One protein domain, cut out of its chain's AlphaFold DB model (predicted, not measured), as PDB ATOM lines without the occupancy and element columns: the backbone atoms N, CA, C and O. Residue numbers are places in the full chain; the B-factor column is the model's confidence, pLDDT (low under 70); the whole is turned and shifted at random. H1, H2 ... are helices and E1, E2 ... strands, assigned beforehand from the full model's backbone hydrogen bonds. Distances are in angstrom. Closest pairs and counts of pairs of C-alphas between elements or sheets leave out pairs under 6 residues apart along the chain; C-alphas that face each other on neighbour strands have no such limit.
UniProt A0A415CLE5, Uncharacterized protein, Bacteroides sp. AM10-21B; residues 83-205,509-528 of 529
ATOM      1  N   PHE A  83     -11.745  -3.759  -8.505       70.12
ATOM      2  CA  PHE A  83     -12.112  -2.492  -7.884       70.12
ATOM      3  C   PHE A  83     -12.680  -2.689  -6.476       70.12
ATOM      4  O   PHE A  83     -12.207  -2.035  -5.554       70.12
ATOM      5  N   HIS A  84     -13.607  -3.629  -6.274       73.38
ATOM      6  CA  HIS A  84     -14.230  -3.857  -4.963       73.38
ATOM      7  C   HIS A  84     -13.253  -4.424  -3.933       73.38
ATOM      8  O   HIS A  84     -13.305  -4.063  -2.762       73.38
ATOM      9  N   VAL A  85     -12.310  -5.263  -4.370       76.19
ATOM     10  CA  VAL A  85     -11.260  -5.807  -3.493       76.19
ATOM     11  C   VAL A  85     -10.265  -4.715  -3.096       76.19
ATOM     12  O   VAL A  85      -9.849  -4.641  -1.943       76.19
ATOM     13  N   LYS A  86      -9.916  -3.821  -4.030       76.62
ATOM     14  CA  LYS A  86      -9.090  -2.640  -3.737       76.62
ATOM     15  C   LYS A  86      -9.812  -1.646  -2.827       76.62
ATOM     16  O   LYS A  86      -9.190  -1.104  -1.918       76.62
ATOM     17  N   GLU A  87     -11.102  -1.416  -3.060       78.19
ATOM     18  CA  GLU A  87     -11.962  -0.565  -2.232       78.19
ATOM     19  C   GLU A  87     -12.060  -1.117  -0.808       78.19
ATOM     20  O   GLU A  87     -11.865  -0.364   0.143       78.19
ATOM     21  N   TRP A  88     -12.267  -2.427  -0.656       83.50
ATOM     22  CA  TRP A  88     -12.247  -3.095   0.641       83.50
ATOM     23  C   TRP A  88     -10.918  -2.886   1.366       83.50
ATOM     24  O   TRP A  88     -10.916  -2.365   2.476       83.50
ATOM     25  N   LEU A  89      -9.786  -3.214   0.731       80.44
ATOM     26  CA  LEU A  89      -8.462  -3.027   1.340       80.44
ATOM     27  C   LEU A  89      -8.208  -1.555   1.722       80.44
ATOM     28  O   LEU A  89      -7.585  -1.245   2.728       80.44
ATOM     29  N   SER A  90      -8.734  -0.607   0.955       77.75
ATOM     30  CA  SER A  90      -8.554   0.816   1.268       77.75
ATOM     31  C   SER A  90      -9.382   1.290   2.471       77.75
ATOM     32  O   SER A  90      -9.106   2.361   3.006       77.75
ATOM     33  N   ASN A  91     -10.390   0.520   2.894       80.12
ATOM     34  CA  ASN A  91     -11.316   0.883   3.972       80.12
ATOM     35  C   ASN A  91     -11.335  -0.123   5.131       80.12
ATOM     36  O   ASN A  91     -12.072   0.085   6.094       80.12
ATOM     37  N   ALA A  92     -10.572  -1.211   5.042       86.62
ATOM     38  CA  ALA A  92     -10.566  -2.234   6.071       86.62
ATOM     39  C   ALA A  92      -9.867  -1.752   7.351       86.62
ATOM     40  O   ALA A  92      -8.951  -0.927   7.323       86.62
ATOM     41  N   GLN A  93     -10.304  -2.297   8.479       87.69
ATOM     42  CA  GLN A  93      -9.783  -2.051   9.814       87.69
ATOM     43  C   GLN A  93      -9.281  -3.364  10.407       87.69
ATOM     44  O   GLN A  93      -9.884  -4.425  10.221       87.69
ATOM     45  N   LEU A  94      -8.127  -3.292  11.071       88.62
ATOM     46  CA  LEU A  94      -7.531  -4.430  11.757       88.62
ATOM     47  C   LEU A  94      -7.971  -4.420  13.217       88.62
ATOM     48  O   LEU A  94      -7.566  -3.553  13.996       88.62
ATOM     49  N   GLU A  95      -8.747  -5.430  13.585       85.56
ATOM     50  CA  GLU A  95      -9.375  -5.543  14.894       85.56
ATOM     51  C   GLU A  95      -9.214  -6.950  15.478       85.56
ATOM     52  O   GLU A  95      -8.823  -7.916  14.811       85.56
ATOM     53  N   PHE A  96      -9.529  -7.072  16.762       79.50
ATOM     54  CA  PHE A  96      -9.711  -8.368  17.399       79.50
ATOM     55  C   PHE A  96     -11.027  -8.966  16.895       79.50
ATOM     56  O   PHE A  96     -12.067  -8.323  17.005       79.50
ATOM     57  N   GLY A  97     -11.000 -10.176  16.327       66.12
ATOM     58  CA  GLY A  97     -12.229 -10.811  15.848       66.12
ATOM     59  C   GLY A  97     -13.235 -11.050  16.981       66.12
ATOM     60  O   GLY A  97     -12.849 -11.156  18.144       66.12
ATOM     61  N   ASP A  98     -14.515 -11.217  16.637       64.69
ATOM     62  CA  ASP A  98     -15.624 -11.413  17.595       64.69
ATOM     63  C   ASP A  98     -15.389 -12.542  18.624       64.69
ATOM     64  O   ASP A  98     -15.975 -12.547  19.707       64.69
ATOM     65  N   PHE A  99     -14.512 -13.500  18.301       55.78
ATOM     66  CA  PHE A  99     -14.125 -14.625  19.155       55.78
ATOM     67  C   PHE A  99     -12.656 -14.589  19.607       55.78
ATOM     68  O   PHE A  99     -12.154 -15.599  20.093       55.78
ATOM     69  N   TYR A 100     -11.962 -13.450  19.509       57.66
ATOM     70  CA  TYR A 100     -10.525 -13.352  19.795       57.66
ATOM     71  C   TYR A 100     -10.146 -13.868  21.191       57.66
ATOM     72  O   TYR A 100      -9.164 -14.592  21.332       57.66
ATOM     73  N   MET A 101     -10.963 -13.590  22.213       54.47
ATOM     74  CA  MET A 101     -10.756 -14.097  23.580       54.47
ATOM     75  C   MET A 101     -10.888 -15.629  23.703       54.47
ATOM     76  O   MET A 101     -10.504 -16.196  24.721       54.47
ATOM     77  N   VAL A 102     -11.450 -16.301  22.695       57.88
ATOM     78  CA  VAL A 102     -11.715 -17.748  22.666       57.88
ATOM     79  C   VAL A 102     -10.745 -18.484  21.734       57.88
ATOM     80  O   VAL A 102     -10.362 -19.612  22.033       57.88
ATOM     81  N   ASP A 103     -10.342 -17.881  20.610       66.69
ATOM     82  CA  ASP A 103      -9.548 -18.558  19.573       66.69
ATOM     83  C   ASP A 103      -8.306 -17.791  19.073       66.69
ATOM     84  O   ASP A 103      -7.558 -18.313  18.237       66.69
ATOM     85  N   GLY A 104      -8.051 -16.588  19.600       71.62
ATOM     86  CA  GLY A 104      -6.876 -15.770  19.291       71.62
ATOM     87  C   GLY A 104      -6.829 -15.220  17.861       71.62
ATOM     88  O   GLY A 104      -5.740 -14.912  17.371       71.62
ATOM     89  N   ARG A 105      -7.965 -15.131  17.152       82.19
ATOM     90  CA  ARG A 105      -8.014 -14.685  15.745       82.19
ATOM     91  C   ARG A 105      -8.157 -13.172  15.584       82.19
ATOM     92  O   ARG A 105      -9.103 -12.563  16.083       82.19
ATOM     93  N   LEU A 106      -7.251 -12.575  14.817       85.12
ATOM     94  CA  LEU A 106      -7.386 -11.206  14.326       85.12
ATOM     95  C   LEU A 106      -8.311 -11.181  13.109       85.12
ATOM     96  O   LEU A 106      -8.367 -12.153  12.350       85.12
ATOM     97  N   SER A 107      -9.014 -10.067  12.931       86.38
ATOM     98  CA  SER A 107      -9.900  -9.834  11.795       86.38
ATOM     99  C   SER A 107      -9.486  -8.562  11.073       86.38
ATOM    100  O   SER A 107      -9.371  -7.499  11.677       86.38
ATOM    101  N   LEU A 108      -9.256  -8.679   9.768       87.38
ATOM    102  CA  LEU A 108      -9.202  -7.542   8.864       87.38
ATOM    103  C   LEU A 108     -10.582  -7.401   8.224       87.38
ATOM    104  O   LEU A 108     -10.946  -8.189   7.348       87.38
ATOM    105  N   HIS A 109     -11.353  -6.431   8.700       84.44
ATOM    106  CA  HIS A 109     -12.764  -6.261   8.372       84.44
ATOM    107  C   HIS A 109     -12.991  -4.975   7.582       84.44
ATOM    108  O   HIS A 109     -12.464  -3.932   7.950       84.44
ATOM    109  N   GLY A 110     -13.795  -5.009   6.520       78.69
ATOM    110  CA  GLY A 110     -14.140  -3.794   5.785       78.69
ATOM    111  C   GLY A 110     -15.364  -3.945   4.891       78.69
ATOM    112  O   GLY A 110     -15.765  -5.052   4.529       78.69
ATOM    113  N   THR A 111     -15.927  -2.808   4.491       74.94
ATOM    114  CA  THR A 111     -17.078  -2.744   3.581       74.94
ATOM    115  C   THR A 111     -16.652  -2.587   2.119       74.94
ATOM    116  O   THR A 111     -15.653  -1.921   1.847       74.94
ATOM    117  N   TYR A 112     -17.432  -3.118   1.174       71.56
ATOM    118  CA  TYR A 112     -17.207  -2.966  -0.275       71.56
ATOM    119  C   TYR A 112     -18.472  -2.529  -1.038       71.56
ATOM    120  O   TYR A 112     -19.598  -2.659  -0.557       71.56
ATOM    121  N   GLY A 113     -18.329  -1.989  -2.252       60.34
ATOM    122  CA  GLY A 113     -19.461  -1.758  -3.154       60.34
ATOM    123  C   GLY A 113     -20.074  -3.079  -3.642       60.34
ATOM    124  O   GLY A 113     -19.360  -3.943  -4.124       60.34
ATOM    125  N   ALA A 114     -21.392  -3.265  -3.527       55.16
ATOM    126  CA  ALA A 114     -22.033  -4.556  -3.815       55.16
ATOM    127  C   ALA A 114     -21.757  -5.077  -5.241       55.16
ATOM    128  O   ALA A 114     -22.206  -4.478  -6.223       55.16
ATOM    129  N   CYS A 115     -21.119  -6.245  -5.337       50.97
ATOM    130  CA  CYS A 115     -21.136  -7.068  -6.539       50.97
ATOM    131  C   CYS A 115     -22.473  -7.818  -6.561       50.97
ATOM    132  O   CYS A 115     -22.882  -8.389  -5.556       50.97
ATOM    133  N   LYS A 116     -23.199  -7.804  -7.680       51.19
ATOM    134  CA  LYS A 116     -24.385  -8.660  -7.802       51.19
ATOM    135  C   LYS A 116     -23.889 -10.106  -7.921       51.19
ATOM    136  O   LYS A 116     -23.038 -10.358  -8.768       51.19
ATOM    137  N   ASP A 117     -24.411 -11.006  -7.085       52.44
ATOM    138  CA  ASP A 117     -24.419 -12.477  -7.245       52.44
ATOM    139  C   ASP A 117     -23.555 -13.346  -6.287       52.44
ATOM    140  O   ASP A 117     -23.273 -14.502  -6.620       52.44
ATOM    141  N   GLN A 118     -23.192 -12.906  -5.072       54.62
ATOM    142  CA  GLN A 118     -22.497 -13.746  -4.073       54.62
ATOM    143  C   GLN A 118     -23.268 -13.873  -2.738       54.62
ATOM    144  O   GLN A 118     -23.139 -13.086  -1.813       54.62
ATOM    145  N   ARG A 119     -24.052 -14.947  -2.557       59.53
ATOM    146  CA  ARG A 119     -24.604 -15.275  -1.218       59.53
ATOM    147  C   ARG A 119     -23.480 -15.418  -0.177       59.53
ATOM    148  O   ARG A 119     -22.334 -15.656  -0.557       59.53
ATOM    149  N   GLU A 120     -23.820 -15.336   1.115       60.72
ATOM    150  CA  GLU A 120     -22.857 -15.571   2.201       60.72
ATOM    151  C   GLU A 120     -22.043 -16.837   1.941       60.72
ATOM    152  O   GLU A 120     -22.579 -17.946   1.842       60.72
ATOM    153  N   THR A 121     -20.739 -16.659   1.790       72.06
ATOM    154  CA  THR A 121     -19.829 -17.732   1.416       72.06
ATOM    155  C   THR A 121     -18.547 -17.613   2.225       72.06
ATOM    156  O   THR A 121     -18.137 -16.525   2.632       72.06
ATOM    157  N   LYS A 122     -17.932 -18.768   2.502       81.06
ATOM    158  CA  LYS A 122     -16.686 -18.877   3.268       81.06
ATOM    159  C   LYS A 122     -15.649 -19.646   2.463       81.06
ATOM    160  O   LYS A 122     -15.983 -20.681   1.888       81.06
ATOM    161  N   GLU A 123     -14.413 -19.170   2.456       80.38
ATOM    162  CA  GLU A 123     -13.271 -19.840   1.830       80.38
ATOM    163  C   GLU A 123     -12.130 -19.974   2.843       80.38
ATOM    164  O   GLU A 123     -11.919 -19.095   3.680       80.38
ATOM    165  N   TYR A 124     -11.409 -21.094   2.787       82.81
ATOM    166  CA  TYR A 124     -10.225 -21.362   3.607       82.81
ATOM    167  C   TYR A 124      -9.005 -21.416   2.681       82.81
ATOM    168  O   TYR A 124      -8.711 -22.487   2.142       82.81
ATOM    169  N   PRO A 125      -8.336 -20.275   2.429       81.19
ATOM    170  CA  PRO A 125      -7.183 -20.233   1.544       81.19
ATOM    171  C   PRO A 125      -6.053 -21.113   2.076       81.19
ATOM    172  O   PRO A 125      -5.762 -21.108   3.274       81.19
ATOM    173  N   GLN A 126      -5.397 -21.844   1.177       78.06
ATOM    174  CA  GLN A 126      -4.189 -22.594   1.513       78.06
ATOM    175  C   GLN A 126      -3.015 -21.629   1.701       78.06
ATOM    176  O   GLN A 126      -2.838 -20.709   0.900       78.06
ATOM    177  N   VAL A 127      -2.208 -21.848   2.739       77.94
ATOM    178  CA  VAL A 127      -0.976 -21.084   2.970       77.94
ATOM    179  C   VAL A 127       0.169 -21.777   2.242       77.94
ATOM    180  O   VAL A 127       0.442 -22.949   2.499       77.94
ATOM    181  N   THR A 128       0.837 -21.069   1.334       73.12
ATOM    182  CA  THR A 128       2.053 -21.552   0.682       73.12
ATOM    183  C   THR A 128       3.286 -21.262   1.541       73.12
ATOM    184  O   THR A 128       3.343 -20.220   2.202       73.12
ATOM    185  N   PRO A 129       4.291 -22.160   1.537       69.31
ATOM    186  CA  PRO A 129       5.553 -21.929   2.233       69.31
ATOM    187  C   PRO A 129       6.209 -20.605   1.817       69.31
ATOM    188  O   PRO A 129       6.175 -20.222   0.645       69.31
ATOM    189  N   SER A 130       6.819 -19.916   2.781       76.00
ATOM    190  CA  SER A 130       7.613 -18.706   2.561       76.00
ATOM    191  C   SER A 130       8.935 -18.816   3.314       76.00
ATOM    192  O   SER A 130       8.953 -19.251   4.468       76.00
ATOM    193  N   ASP A 131      10.028 -18.378   2.687       79.12
ATOM    194  CA  ASP A 131      11.344 -18.269   3.335       79.12
ATOM    195  C   ASP A 131      11.338 -17.223   4.460       79.12
ATOM    196  O   ASP A 131      12.157 -17.268   5.380       79.12
ATOM    197  N   ASN A 132      10.398 -16.273   4.400       84.69
ATOM    198  CA  ASN A 132      10.177 -15.300   5.453       84.69
ATOM    199  C   ASN A 132       9.164 -15.858   6.474       84.69
ATOM    200  O   ASN A 132       7.974 -15.936   6.169       84.69
ATOM    201  N   PRO A 133       9.580 -16.176   7.715       83.25
ATOM    202  CA  PRO A 133       8.701 -16.779   8.720       83.25
ATOM    203  C   PRO A 133       7.619 -15.826   9.259       83.25
ATOM    204  O   PRO A 133       6.789 -16.234  10.072       83.25
ATOM    205  N   TYR A 134       7.653 -14.553   8.859       89.31
ATOM    206  CA  TYR A 134       6.657 -13.539   9.202       89.31
ATOM    207  C   TYR A 134       5.644 -13.306   8.074       89.31
ATOM    208  O   TYR A 134       4.783 -12.437   8.206       89.31
ATOM    209  N   GLU A 135       5.748 -14.059   6.978       90.06
ATOM    210  CA  GLU A 135       4.851 -13.998   5.829       90.06
ATOM    211  C   GLU A 135       3.936 -15.215   5.750       90.06
ATOM    212  O   GLU A 135       4.380 -16.354   5.868       90.06
ATOM    213  N   ASN A 136       2.666 -14.957   5.453       89.31
ATOM    214  CA  ASN A 136       1.702 -15.956   5.019       89.31
ATOM    215  C   ASN A 136       1.254 -15.620   3.599       89.31
ATOM    216  O   ASN A 136       0.403 -14.749   3.393       89.31
ATOM    217  N   LYS A 137       1.793 -16.351   2.623       87.81
ATOM    218  CA  LYS A 137       1.323 -16.289   1.242       87.81
ATOM    219  C   LYS A 137       0.076 -17.155   1.119       87.81
ATOM    220  O   LYS A 137       0.126 -18.366   1.291       87.81
ATOM    221  N   LEU A 138      -1.063 -16.533   0.862       84.81
ATOM    222  CA  LEU A 138      -2.328 -17.211   0.619       84.81
ATOM    223  C   LEU A 138      -2.436 -17.518  -0.875       84.81
ATOM    224  O   LEU A 138      -2.384 -16.610  -1.713       84.81
ATOM    225  N   ALA A 139      -2.567 -18.805  -1.197       75.56
ATOM    226  CA  ALA A 139      -2.785 -19.294  -2.554       75.56
ATOM    227  C   ALA A 139      -4.130 -18.811  -3.125       75.56
ATOM    228  O   ALA A 139      -4.923 -18.184  -2.426       75.56
ATOM    229  N   ASN A 140      -4.366 -19.102  -4.411       76.56
ATOM    230  CA  ASN A 140      -5.510 -18.634  -5.199       76.56
ATOM    231  C   ASN A 140      -6.827 -18.634  -4.406       76.56
ATOM    232  O   ASN A 140      -7.312 -19.686  -3.991       76.56
ATOM    233  N   ILE A 141      -7.404 -17.443  -4.239       78.56
ATOM    234  CA  ILE A 141      -8.672 -17.239  -3.542       78.56
ATOM    235  C   ILE A 141      -9.779 -17.180  -4.596       78.56
ATOM    236  O   ILE A 141      -9.906 -16.188  -5.324       78.56
ATOM    237  N   ASN A 142     -10.582 -18.238  -4.697       74.00
ATOM    238  CA  ASN A 142     -11.620 -18.384  -5.721       74.00
ATOM    239  C   ASN A 142     -12.641 -17.242  -5.665       74.00
ATOM    240  O   ASN A 142     -13.077 -16.732  -6.701       74.00
ATOM    241  N   MET A 143     -13.002 -16.802  -4.458       73.44
ATOM    242  CA  MET A 143     -13.903 -15.667  -4.236       73.44
ATOM    243  C   MET A 143     -13.389 -14.355  -4.813       73.44
ATOM    244  O   MET A 143     -14.180 -13.498  -5.208       73.44
ATOM    245  N   LEU A 144     -12.068 -14.212  -4.887       75.56
ATOM    246  CA  LEU A 144     -11.391 -13.021  -5.371       75.56
ATOM    247  C   LEU A 144     -10.849 -13.222  -6.793       75.56
ATOM    248  O   LEU A 144      -9.876 -12.582  -7.180       75.56
ATOM    249  N   GLY A 145     -11.451 -14.120  -7.582       74.06
ATOM    250  CA  GLY A 145     -11.065 -14.338  -8.980       74.06
ATOM    251  C   GLY A 145      -9.664 -14.925  -9.098       74.06
ATOM    252  O   GLY A 145      -8.897 -14.535  -9.974       74.06
ATOM    253  N   ASN A 146      -9.318 -15.815  -8.165       77.38
ATOM    254  CA  ASN A 146      -8.008 -16.446  -8.020       77.38
ATOM    255  C   ASN A 146      -6.865 -15.473  -7.702       77.38
ATOM    256  O   ASN A 146      -5.702 -15.857  -7.804       77.38
ATOM    257  N   MET A 147      -7.164 -14.235  -7.285       81.12
ATOM    258  CA  MET A 147      -6.144 -13.354  -6.719       81.12
ATOM    259  C   MET A 147      -5.512 -14.000  -5.481       81.12
ATOM    260  O   MET A 147      -6.130 -14.810  -4.785       81.12
ATOM    261  N   ARG A 148      -4.259 -13.633  -5.222       85.56
ATOM    262  CA  ARG A 148      -3.477 -14.118  -4.083       85.56
ATOM    263  C   ARG A 148      -3.315 -12.988  -3.075       85.56
ATOM    264  O   ARG A 148      -3.303 -11.818  -3.459       85.56
ATOM    265  N   ILE A 149      -3.178 -13.321  -1.798       88.44
ATOM    266  CA  ILE A 149      -2.944 -12.332  -0.738       88.44
ATOM    267  C   ILE A 149      -1.691 -12.731   0.029       88.44
ATOM    268  O   ILE A 149      -1.569 -13.879   0.429       88.44
ATOM    269  N   ASN A 150      -0.765 -11.804   0.249       91.12
ATOM    270  CA  ASN A 150       0.367 -12.011   1.148       91.12
ATOM    271  C   ASN A 150       0.152 -11.185   2.419       91.12
ATOM    272  O   ASN A 150      -0.041  -9.969   2.346       91.12
ATOM    273  N   LEU A 151       0.154 -11.854   3.572       92.56
ATOM    274  CA  LEU A 151       0.069 -11.231   4.889       92.56
ATOM    275  C   LEU A 151       1.467 -11.169   5.498       92.56
ATOM    276  O   LEU A 151       2.074 -12.207   5.743       92.56
ATOM    277  N   ILE A 152       1.960  -9.969   5.785       93.44
ATOM    278  CA  ILE A 152       3.272  -9.741   6.395       93.44
ATOM    279  C   ILE A 152       3.062  -9.207   7.812       93.44
ATOM    280  O   ILE A 152       2.551  -8.100   8.014       93.44
ATOM    281  N   SER A 153       3.491  -9.979   8.808       91.94
ATOM    282  CA  SER A 153       3.403  -9.586  10.211       91.94
ATOM    283  C   SER A 153       4.368  -8.456  10.552       91.94
ATOM    284  O   SER A 153       5.582  -8.549  10.352       91.94
ATOM    285  N   ARG A 154       3.813  -7.382  11.120       92.12
ATOM    286  CA  ARG A 154       4.538  -6.321  11.833       92.12
ATOM    287  C   ARG A 154       4.107  -6.259  13.301       92.12
ATOM    288  O   ARG A 154       4.338  -5.247  13.960       92.12
ATOM    289  N   LEU A 155       3.453  -7.313  13.789       89.19
ATOM    290  CA  LEU A 155       3.001  -7.419  15.170       89.19
ATOM    291  C   LEU A 155       4.201  -7.688  16.076       89.19
ATOM    292  O   LEU A 155       5.064  -8.493  15.720       89.19
ATOM    293  N   ARG A 156       4.246  -7.033  17.235       87.69
ATOM    294  CA  ARG A 156       5.329  -7.163  18.213       87.69
ATOM    295  C   ARG A 156       4.797  -7.608  19.565       87.69
ATOM    296  O   ARG A 156       3.823  -7.032  20.044       87.69
ATOM    297  N   SER A 157       5.445  -8.603  20.166       84.12
ATOM    298  CA  SER A 157       5.207  -8.970  21.565       84.12
ATOM    299  C   SER A 157       5.605  -7.831  22.509       84.12
ATOM    300  O   SER A 157       6.319  -6.904  22.116       84.12
ATOM    301  N   THR A 158       5.214  -7.937  23.781       78.94
ATOM    302  CA  THR A 158       5.711  -7.067  24.863       78.94
ATOM    303  C   THR A 158       7.237  -7.020  24.955       78.94
ATOM    304  O   THR A 158       7.797  -5.999  25.344       78.94
ATOM    305  N   ASP A 159       7.909  -8.106  24.569       80.19
ATOM    306  CA  ASP A 159       9.369  -8.230  24.588       80.19
ATOM    307  C   ASP A 159      10.036  -7.619  23.339       80.19
ATOM    308  O   ASP A 159      11.261  -7.559  23.241       80.19
ATOM    309  N   GLY A 160       9.236  -7.125  22.386       80.38
ATOM    310  CA  GLY A 160       9.694  -6.483  21.153       80.38
ATOM    311  C   GLY A 160       9.930  -7.439  19.979       80.38
ATOM    312  O   GLY A 160      10.301  -6.980  18.894       80.38
ATOM    313  N   ASP A 161       9.681  -8.738  20.154       85.69
ATOM    314  CA  ASP A 161       9.860  -9.751  19.112       85.69
ATOM    315  C   ASP A 161       8.729  -9.705  18.082       85.69
ATOM    316  O   ASP A 161       7.559  -9.528  18.419       85.69
ATOM    317  N   THR A 162       9.064  -9.904  16.804       87.75
ATOM    318  CA  THR A 162       8.049  -9.946  15.737       87.75
ATOM    319  C   THR A 162       7.297 -11.272  15.774       87.75
ATOM    320  O   THR A 162       7.900 -12.345  15.785       87.75
ATOM    321  N   LEU A 163       5.968 -11.209  15.772       87.31
ATOM    322  CA  LEU A 163       5.124 -12.395  15.863       87.31
ATOM    323  C   LEU A 163       4.980 -13.080  14.502       87.31
ATOM    324  O   LEU A 163       4.706 -12.431  13.494       87.31
ATOM    325  N   LYS A 164       5.108 -14.408  14.485       89.81
ATOM    326  CA  LYS A 164       4.821 -15.239  13.305       89.81
ATOM    327  C   LYS A 164       3.319 -15.442  13.134       89.81
ATOM    328  O   LYS A 164       2.564 -15.359  14.105       89.81
ATOM    329  N   LEU A 165       2.892 -15.768  11.919       87.00
ATOM    330  CA  LEU A 165       1.502 -16.110  11.615       87.00
ATOM    331  C   LEU A 165       1.315 -17.631  11.557       87.00
ATOM    332  O   LEU A 165       2.188 -18.373  11.124       87.00
ATOM    333  N   SER A 166       0.169 -18.093  12.046       84.75
ATOM    334  CA  SER A 166      -0.308 -19.470  11.938       84.75
ATOM    335  C   SER A 166      -0.692 -19.768  10.494       84.75
ATOM    336  O   SER A 166      -1.142 -18.878   9.781       84.75
ATOM    337  N   THR A 167      -0.646 -21.035  10.091       83.62
ATOM    338  CA  THR A 167      -1.163 -21.498   8.793       83.62
ATOM    339  C   THR A 167      -2.685 -21.348   8.639       83.62
ATOM    340  O   THR A 167      -3.230 -21.639   7.580       83.62
ATOM    341  N   PHE A 168      -3.403 -20.903   9.674       82.69
ATOM    342  CA  PHE A 168      -4.834 -20.633   9.587       82.69
ATOM    343  C   PHE A 168      -5.120 -19.297   8.890       82.69
ATOM    344  O   PHE A 168      -4.678 -18.236   9.336       82.69
ATOM    345  N   SER A 169      -5.949 -19.338   7.849       84.88
ATOM    346  CA  SER A 169      -6.580 -18.161   7.252       84.88
ATOM    347  C   SER A 169      -7.985 -18.503   6.754       84.88
ATOM    348  O   SER A 169      -8.238 -19.615   6.290       84.88
ATOM    349  N   ARG A 170      -8.918 -17.559   6.878       86.50
ATOM    350  CA  ARG A 170     -10.306 -17.706   6.417       86.50
ATOM    351  C   ARG A 170     -10.814 -16.389   5.853       86.50
ATOM    352  O   ARG A 170     -10.602 -15.346   6.460       86.50
ATOM    353  N   LEU A 171     -11.513 -16.462   4.727       85.75
ATOM    354  CA  LEU A 171     -12.191 -15.333   4.106       85.75
ATOM    355  C   LEU A 171     -13.705 -15.528   4.202       85.75
ATOM    356  O   LEU A 171     -14.223 -16.576   3.815       85.75
ATOM    357  N   ASP A 172     -14.396 -14.518   4.720       82.81
ATOM    358  CA  ASP A 172     -15.851 -14.462   4.821       82.81
ATOM    359  C   ASP A 172     -16.380 -13.289   3.990       82.81
ATOM    360  O   ASP A 172     -15.927 -12.156   4.165       82.81
ATOM    361  N   ILE A 173     -17.356 -13.556   3.118       78.69
ATOM    362  CA  ILE A 173     -18.036 -12.538   2.305       78.69
ATOM    363  C   ILE A 173     -19.522 -12.537   2.648       78.69
ATOM    364  O   ILE A 173     -20.160 -13.593   2.635       78.69
ATOM    365  N   SER A 174     -20.079 -11.358   2.927       75.94
ATOM    366  CA  SER A 174     -21.516 -11.148   3.114       75.94
ATOM    367  C   SER A 174     -22.005 -10.026   2.200       75.94
ATOM    368  O   SER A 174     -21.845  -8.850   2.521       75.94
ATOM    369  N   ASP A 175     -22.636 -10.381   1.076       70.44
ATOM    370  CA  ASP A 175     -23.225  -9.405   0.142       70.44
ATOM    371  C   ASP A 175     -24.342  -8.574   0.787       70.44
ATOM    372  O   ASP A 175     -24.456  -7.379   0.509       70.44
ATOM    373  N   ASP A 176     -25.145  -9.182   1.669       72.00
ATOM    374  CA  ASP A 176     -26.257  -8.506   2.352       72.00
ATOM    375  C   ASP A 176     -25.751  -7.359   3.236       72.00
ATOM    376  O   ASP A 176     -26.356  -6.285   3.288       72.00
ATOM    377  N   LYS A 177     -24.612  -7.578   3.901       72.56
ATOM    378  CA  LYS A 177     -23.937  -6.571   4.726       72.56
ATOM    379  C   LYS A 177     -22.936  -5.729   3.938       72.56
ATOM    380  O   LYS A 177     -22.521  -4.677   4.409       72.56
ATOM    381  N   LYS A 178     -22.591  -6.167   2.724       76.50
ATOM    382  CA  LYS A 178     -21.483  -5.655   1.912       76.50
ATOM    383  C   LYS A 178     -20.153  -5.674   2.664       76.50
ATOM    384  O   LYS A 178     -19.386  -4.715   2.603       76.50
ATOM    385  N   GLU A 179     -19.903  -6.754   3.396       78.19
ATOM    386  CA  GLU A 179     -18.750  -6.910   4.283       78.19
ATOM    387  C   GLU A 179     -17.842  -8.046   3.815       78.19
ATOM    388  O   GLU A 179     -18.304  -9.140   3.483       78.19
ATOM    389  N   LEU A 180     -16.538  -7.779   3.820       82.69
ATOM    390  CA  LEU A 180     -15.482  -8.750   3.563       82.69
ATOM    391  C   LEU A 180     -14.584  -8.803   4.803       82.69
ATOM    392  O   LEU A 180     -14.104  -7.773   5.281       82.69
ATOM    393  N   SER A 181     -14.391 -10.002   5.353       86.06
ATOM    394  CA  SER A 181     -13.580 -10.219   6.556       86.06
ATOM    395  C   SER A 181     -12.535 -11.295   6.316       86.06
ATOM    396  O   SER A 181     -12.866 -12.410   5.910       86.06
ATOM    397  N   MET A 182     -11.274 -10.976   6.602       87.94
ATOM    398  CA  MET A 182     -10.181 -11.942   6.597       87.94
ATOM    399  C   MET A 182      -9.729 -12.230   8.025       87.94
ATOM    400  O   MET A 182      -9.239 -11.348   8.724       87.94
ATOM    401  N   LEU A 183      -9.863 -13.488   8.431       87.75
ATOM    402  CA  LEU A 183      -9.473 -13.987   9.742       87.75
ATOM    403  C   LEU A 183      -8.131 -14.708   9.647       87.75
ATOM    404  O   LEU A 183      -7.963 -15.595   8.810       87.75
ATOM    405  N   PHE A 184      -7.209 -14.385  10.545       87.50
ATOM    406  CA  PHE A 184      -5.902 -15.036  10.660       87.50
ATOM    407  C   PHE A 184      -5.441 -15.042  12.120       87.50
ATOM    408  O   PHE A 184      -6.034 -14.389  12.979       87.50
ATOM    409  N   ARG A 185      -4.403 -15.821  12.437       85.69
ATOM    410  CA  ARG A 185      -3.956 -16.015  13.824       85.69
ATOM    411  C   ARG A 185      -2.438 -15.844  13.959       85.69
ATOM    412  O   ARG A 185      -1.721 -16.481  13.197       85.69
ATOM    413  N   PRO A 186      -1.920 -15.062  14.920       84.50
ATOM    414  CA  PRO A 186      -0.505 -15.099  15.288       84.50
ATOM    415  C   PRO A 186      -0.163 -16.363  16.101       84.50
ATOM    416  O   PRO A 186      -0.996 -16.888  16.843       84.50
ATOM    417  N   ILE A 187       1.066 -16.873  15.978       79.94
ATOM    418  CA  ILE A 187       1.551 -18.037  16.738       79.94
ATOM    419  C   ILE A 187       1.967 -17.572  18.141       79.94
ATOM    420  O   ILE A 187       3.128 -17.236  18.347       79.94
ATOM    421  N   TYR A 188       1.021 -17.545  19.088       70.38
ATOM    422  CA  TYR A 188       1.275 -17.564  20.539       70.38
ATOM    423  C   TYR A 188       0.068 -18.127  21.323       70.38
ATOM    424  O   TYR A 188      -1.058 -18.162  20.816       70.38
ATOM    425  N   GLY A 189       0.356 -18.666  22.517       51.06
ATOM    426  CA  GLY A 189      -0.463 -19.645  23.247       51.06
ATOM    427  C   GLY A 189      -1.445 -19.130  24.301       51.06
ATOM    428  O   GLY A 189      -2.284 -19.920  24.702       51.06
ATOM    429  N   ASP A 190      -1.414 -17.858  24.697       49.66
ATOM    430  CA  ASP A 190      -2.395 -17.268  25.618       49.66
ATOM    431  C   ASP A 190      -2.613 -15.787  25.269       49.66
ATOM    432  O   ASP A 190      -1.720 -15.118  24.748       49.66
ATOM    433  N   ALA A 191      -3.836 -15.305  25.474       53.56
ATOM    434  CA  ALA A 191      -4.278 -13.970  25.089       53.56
ATOM    435  C   ALA A 191      -3.596 -12.836  25.887       53.56
ATOM    436  O   ALA A 191      -3.386 -12.963  27.091       53.56
ATOM    437  N   ALA A 192      -3.439 -11.702  25.189       60.50
ATOM    438  CA  ALA A 192      -3.186 -10.322  25.638       60.50
ATOM    439  C   ALA A 192      -1.743  -9.775  25.525       60.50
ATOM    440  O   ALA A 192      -0.774 -10.389  25.951       60.50
ATOM    441  N   ASP A 193      -1.688  -8.560  24.963       68.62
ATOM    442  CA  ASP A 193      -0.581  -7.601  24.825       68.62
ATOM    443  C   ASP A 193       0.429  -7.815  23.677       68.62
ATOM    444  O   ASP A 193       1.600  -8.142  23.865       68.62
ATOM    445  N   PHE A 194      -0.007  -7.523  22.447       78.50
ATOM    446  CA  PHE A 194       0.891  -7.203  21.333       78.50
ATOM    447  C   PHE A 194       0.439  -5.937  20.602       78.50
ATOM    448  O   PHE A 194      -0.749  -5.618  20.550       78.50
ATOM    449  N   GLU A 195       1.396  -5.221  20.021       85.25
ATOM    450  CA  GLU A 195       1.173  -3.973  19.286       85.25
ATOM    451  C   GLU A 195       1.633  -4.088  17.828       85.25
ATOM    452  O   GLU A 195       2.186  -5.103  17.401       85.25
ATOM    453  N   GLY A 196       1.414  -3.037  17.039       88.62
ATOM    454  CA  GLY A 196       1.870  -2.965  15.654       88.62
ATOM    455  C   GLY A 196       0.740  -3.175  14.656       88.62
ATOM    456  O   GLY A 196      -0.304  -2.527  14.744       88.62
ATOM    457  N   GLY A 197       0.974  -4.012  13.645       90.94
ATOM    458  CA  GLY A 197       0.048  -4.127  12.526       90.94
ATOM    459  C   GLY A 197       0.328  -5.268  11.558       90.94
ATOM    460  O   GLY A 197       1.227  -6.085  11.765       90.94
ATOM    461  N   ILE A 198      -0.439  -5.286  10.471       92.62
ATOM    462  CA  ILE A 198      -0.275  -6.214   9.351       92.62
ATOM    463  C   ILE A 198      -0.070  -5.419   8.060       92.62
ATOM    464  O   ILE A 198      -0.744  -4.419   7.814       92.62
ATOM    465  N   GLU A 199       0.873  -5.854   7.236       93.81
ATOM    466  CA  GLU A 199       0.968  -5.438   5.838       93.81
ATOM    467  C   GLU A 199       0.261  -6.483   4.971       93.81
ATOM    468  O   GLU A 199       0.461  -7.682   5.150       93.81
ATOM    469  N   VAL A 200      -0.570  -6.031   4.039       92.00
ATOM    470  CA  VAL A 200      -1.330  -6.883   3.123       92.00
ATOM    471  C   VAL A 200      -0.980  -6.506   1.698       92.00
ATOM    472  O   VAL A 200      -1.118  -5.347   1.303       92.00
ATOM    473  N   GLU A 201      -0.555  -7.489   0.918       91.19
ATOM    474  CA  GLU A 201      -0.302  -7.348  -0.512       91.19
ATOM    475  C   GLU A 201      -1.337  -8.159  -1.287       91.19
ATOM    476  O   GLU A 201      -1.452  -9.370  -1.106       91.19
ATOM    477  N   LEU A 202      -2.080  -7.497  -2.173       87.50
ATOM    478  CA  LEU A 202      -2.930  -8.179  -3.145       87.50
ATOM    479  C   LEU A 202      -2.105  -8.447  -4.397       87.50
ATOM    480  O   LEU A 202      -1.640  -7.516  -5.054       87.50
ATOM    481  N   LEU A 203      -1.946  -9.712  -4.741       85.62
ATOM    482  CA  LEU A 203      -1.138 -10.174  -5.858       85.62
ATOM    483  C   LEU A 203      -2.048 -10.651  -6.999       85.62
ATOM    484  O   LEU A 203      -3.145 -11.169  -6.747       85.62
ATOM    485  N   PRO A 204      -1.614 -10.509  -8.265       80.00
ATOM    486  CA  PRO A 204      -2.363 -11.062  -9.386       80.00
ATOM    487  C   PRO A 204      -2.465 -12.596  -9.272       80.00
ATOM    488  O   PRO A 204      -1.629 -13.220  -8.596       80.00
ATOM    489  N   PRO A 205      -3.456 -13.211  -9.947       77.25
ATOM    490  CA  PRO A 205      -3.574 -14.662 -10.006       77.25
ATOM    491  C   PRO A 205      -2.275 -15.317 -10.464       77.25
ATOM    492  O   PRO A 205      -1.567 -14.786 -11.326       77.25
ATOM    493  N   LYS A 509       4.720  -8.586  -8.054       83.19
ATOM    494  CA  LYS A 509       4.487  -7.169  -7.810       83.19
ATOM    495  C   LYS A 509       3.056  -7.004  -7.282       83.19
ATOM    496  O   LYS A 509       2.115  -7.378  -7.992       83.19
ATOM    497  N   PRO A 510       2.868  -6.414  -6.089       86.00
ATOM    498  CA  PRO A 510       1.535  -6.165  -5.562       86.00
ATOM    499  C   PRO A 510       0.738  -5.279  -6.516       86.00
ATOM    500  O   PRO A 510       1.257  -4.315  -7.073       86.00
ATOM    501  N   LEU A 511      -0.539  -5.606  -6.699       85.00
ATOM    502  CA  LEU A 511      -1.533  -4.721  -7.307       85.00
ATOM    503  C   LEU A 511      -1.880  -3.574  -6.356       85.00
ATOM    504  O   LEU A 511      -2.153  -2.467  -6.816       85.00
ATOM    505  N   ILE A 512      -1.884  -3.860  -5.054       86.81
ATOM    506  CA  ILE A 512      -2.022  -2.907  -3.955       86.81
ATOM    507  C   ILE A 512      -1.266  -3.460  -2.739       86.81
ATOM    508  O   ILE A 512      -1.257  -4.674  -2.516       86.81
ATOM    509  N   LYS A 513      -0.620  -2.579  -1.976       91.44
ATOM    510  CA  LYS A 513       0.000  -2.891  -0.686       91.44
ATOM    511  C   LYS A 513      -0.514  -1.913   0.354       91.44
ATOM    512  O   LYS A 513      -0.430  -0.705   0.145       91.44
ATOM    513  N   VAL A 514      -1.021  -2.432   1.464       92.06
ATOM    514  CA  VAL A 514      -1.644  -1.635   2.524       92.06
ATOM    515  C   VAL A 514      -1.114  -2.075   3.880       92.06
ATOM    516  O   VAL A 514      -0.947  -3.269   4.113       92.06
ATOM    517  N   ARG A 515      -0.854  -1.129   4.781       92.62
ATOM    518  CA  ARG A 515      -0.522  -1.392   6.182       92.62
ATOM    519  C   ARG A 515      -1.680  -0.979   7.078       92.62
ATOM    520  O   ARG A 515      -2.174   0.140   6.988       92.62
ATOM    521  N   TYR A 516      -2.064  -1.876   7.975       93.25
ATOM    522  CA  TYR A 516      -3.102  -1.645   8.972       93.25
ATOM    523  C   TYR A 516      -2.490  -1.722  10.356       93.25
ATOM    524  O   TYR A 516      -1.770  -2.673  10.664       93.25
ATOM    525  N   HIS A 517      -2.803  -0.739  11.188       90.75
ATOM    526  CA  HIS A 517      -2.440  -0.740  12.598       90.75
ATOM    527  C   HIS A 517      -3.566  -1.355  13.420       90.75
ATOM    528  O   HIS A 517      -4.740  -1.096  13.156       90.75
ATOM    529  N   LEU A 518      -3.207  -2.170  14.408       86.62
ATOM    530  CA  LEU A 518      -4.172  -2.787  15.310       86.62
ATOM    531  C   LEU A 518      -4.891  -1.695  16.113       86.62
ATOM    532  O   LEU A 518      -4.239  -0.909  16.798       86.62
ATOM    533  N   GLY A 519      -6.221  -1.628  15.998       77.81
ATOM    534  CA  GLY A 519      -7.026  -0.564  16.614       77.81
ATOM    535  C   GLY A 519      -6.854   0.821  15.971       77.81
ATOM    536  O   GLY A 519      -7.183   1.827  16.595       77.81
ATOM    537  N   GLY A 520      -6.297   0.892  14.757       79.38
ATOM    538  CA  GLY A 520      -6.154   2.132  13.993       79.38
ATOM    539  C   GLY A 520      -7.362   2.428  13.101       79.38
ATOM    540  O   GLY A 520      -7.923   1.528  12.482       79.38
ATOM    541  N   ASP A 521      -7.707   3.712  12.967       72.00
ATOM    542  CA  ASP A 521      -8.901   4.146  12.224       72.00
ATOM    543  C   ASP A 521      -8.749   4.086  10.696       72.00
ATOM    544  O   ASP A 521      -9.749   3.951   9.984       72.00
ATOM    545  N   LYS A 522      -7.521   4.248  10.172       80.44
ATOM    546  CA  LYS A 522      -7.252   4.303   8.726       80.44
ATOM    547  C   LYS A 522      -6.022   3.492   8.312       80.44
ATOM    548  O   LYS A 522      -4.976   3.636   8.948       80.44
ATOM    549  N   PRO A 523      -6.115   2.721   7.216       86.81
ATOM    550  CA  PRO A 523      -4.953   2.088   6.609       86.81
ATOM    551  C   PRO A 523      -3.983   3.085   5.963       86.81
ATOM    552  O   PRO A 523      -4.377   4.133   5.449       86.81
ATOM    553  N   GLU A 524      -2.709   2.707   5.921       88.44
ATOM    554  CA  GLU A 524      -1.654   3.357   5.145       88.44
ATOM    555  C   GLU A 524      -1.487   2.617   3.807       88.44
ATOM    556  O   GLU A 524      -1.050   1.466   3.772       88.44
ATOM    557  N   ILE A 525      -1.840   3.259   2.688       85.88
ATOM    558  CA  ILE A 525      -1.600   2.705   1.348       85.88
ATOM    559  C   ILE A 525      -0.123   2.912   1.004       85.88
ATOM    560  O   ILE A 525       0.350   4.040   0.921       85.88
ATOM    561  N   ILE A 526       0.599   1.812   0.807       87.62
ATOM    562  CA  ILE A 526       2.028   1.795   0.467       87.62
ATOM    563  C   ILE A 526       2.224   1.703  -1.057       87.62
ATOM    564  O   ILE A 526       3.231   2.169  -1.583       87.62
ATOM    565  N   TYR A 527       1.294   1.066  -1.779       82.00
ATOM    566  CA  TYR A 527       1.337   0.935  -3.239       82.00
ATOM    567  C   TYR A 527      -0.071   0.720  -3.819       82.00
ATOM    568  O   TYR A 527      -0.841  -0.015  -3.200       82.00
ATOM    569  N   PRO A 528      -0.380   1.204  -5.038       66.38
ATOM    570  CA  PRO A 528       0.365   2.232  -5.766       66.38
ATOM    571  C   PRO A 528       0.205   3.579  -5.044       66.38
ATOM    572  O   PRO A 528      -0.864   3.827  -4.494       66.38
TER     573      PRO A 528
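This is residues 83 to 205 and 509 to 528 of the 529 residues of an uncharacterized protein of Bacteroides sp. AM10-21B (UniProt A0A415CLE5). Two twisted sheets of five strands lie face to face as a sandwich, their strands crossed at 57 degrees, and helix H1 is wedged between them at one side, over E2 of the first sheet and E9 of the second. The printed part has 143 residues with two named helices and ten named strands, in the order H1, E1, H2, then E2 to E10. Both sheets are antiparallel, ordered E1 E2 E7 E6 E3 and E4 E5 E8 E9 E10. The class is mostly strand; the whole is compact, with a radius of gyration of the C-alphas of 14.4 A and spans of 46 by 32 by 27 A.

H1, residues 83 to 91, is on the first sheet at a height over the sheet of 8.2 A, over E2, residues 106 to 111; their closest C-alphas, Trp 88 and Gly 110, are 5.5 A apart. H1 is also on the second sheet at a height over the sheet of 9.1 A, over E9, residues 512 to 517, with the C-alphas of Leu 89 and Val 514 closest at 7.1 A. In H1 every O i to N i+4 pair is within hydrogen-bond range; H2, residues 100 to 103, is too short for such a pair and is only just not on the first sheet, with 4 pairs of C-alphas within 10 A. Within hydrogen-bond range in the first sheet are N 93 and O 109, 2.8 A, between E1, residues 93 to 96, and E2; N 108 and O 182, 2.9 A, between E2 and E7, residues 179 to 186; N 170 and O 183, 2.9 A, in the hairpin of E6, residues 165 to 174, and E7; and N 123 and O 171, 2.9 A, between E3, residues 121 to 123, and E6. In the second sheet they are N 136 and O 151, 2.8 A, in the hairpin of E4, residues 135 to 141, and E5, residues 147 to 153; N 152 and O 199, 2.8 A, between E5 and E8, residues 197 to 203; N 200 and O 514, 2.8 A, between E8 and E9; and N 513 and O 527, 2.8 A, in the hairpin of E9 and E10, residues 524 to 527. Between the sheets, the closest C-alphas of E1 and E9, Leu 94 and Tyr 516, are 5.9 A apart.

H1 begins at C-alpha 83, (-12.112, -2.492, -7.884), and is 12.4 A long. E6, 25.0 A long, bends by 65 degrees at residue 168; E7 measures 22.8 A, E5 19.8 A and E8 19.4 A. E10 ends at C-alpha 527, (1.337, 0.935, -3.239).

The C-alphas farthest apart, Lys 116 and Asp 159, are 46.8 A apart. Residues 206 to 508 are not printed; C-alphas 205 and 509 are 11.2 A apart across the cut. The links E3 to E4 and E5 to E6 are long. The model's pLDDT is under 70 at residues 97 to 103, 113 to 120, 129, 189 to 193 and 528.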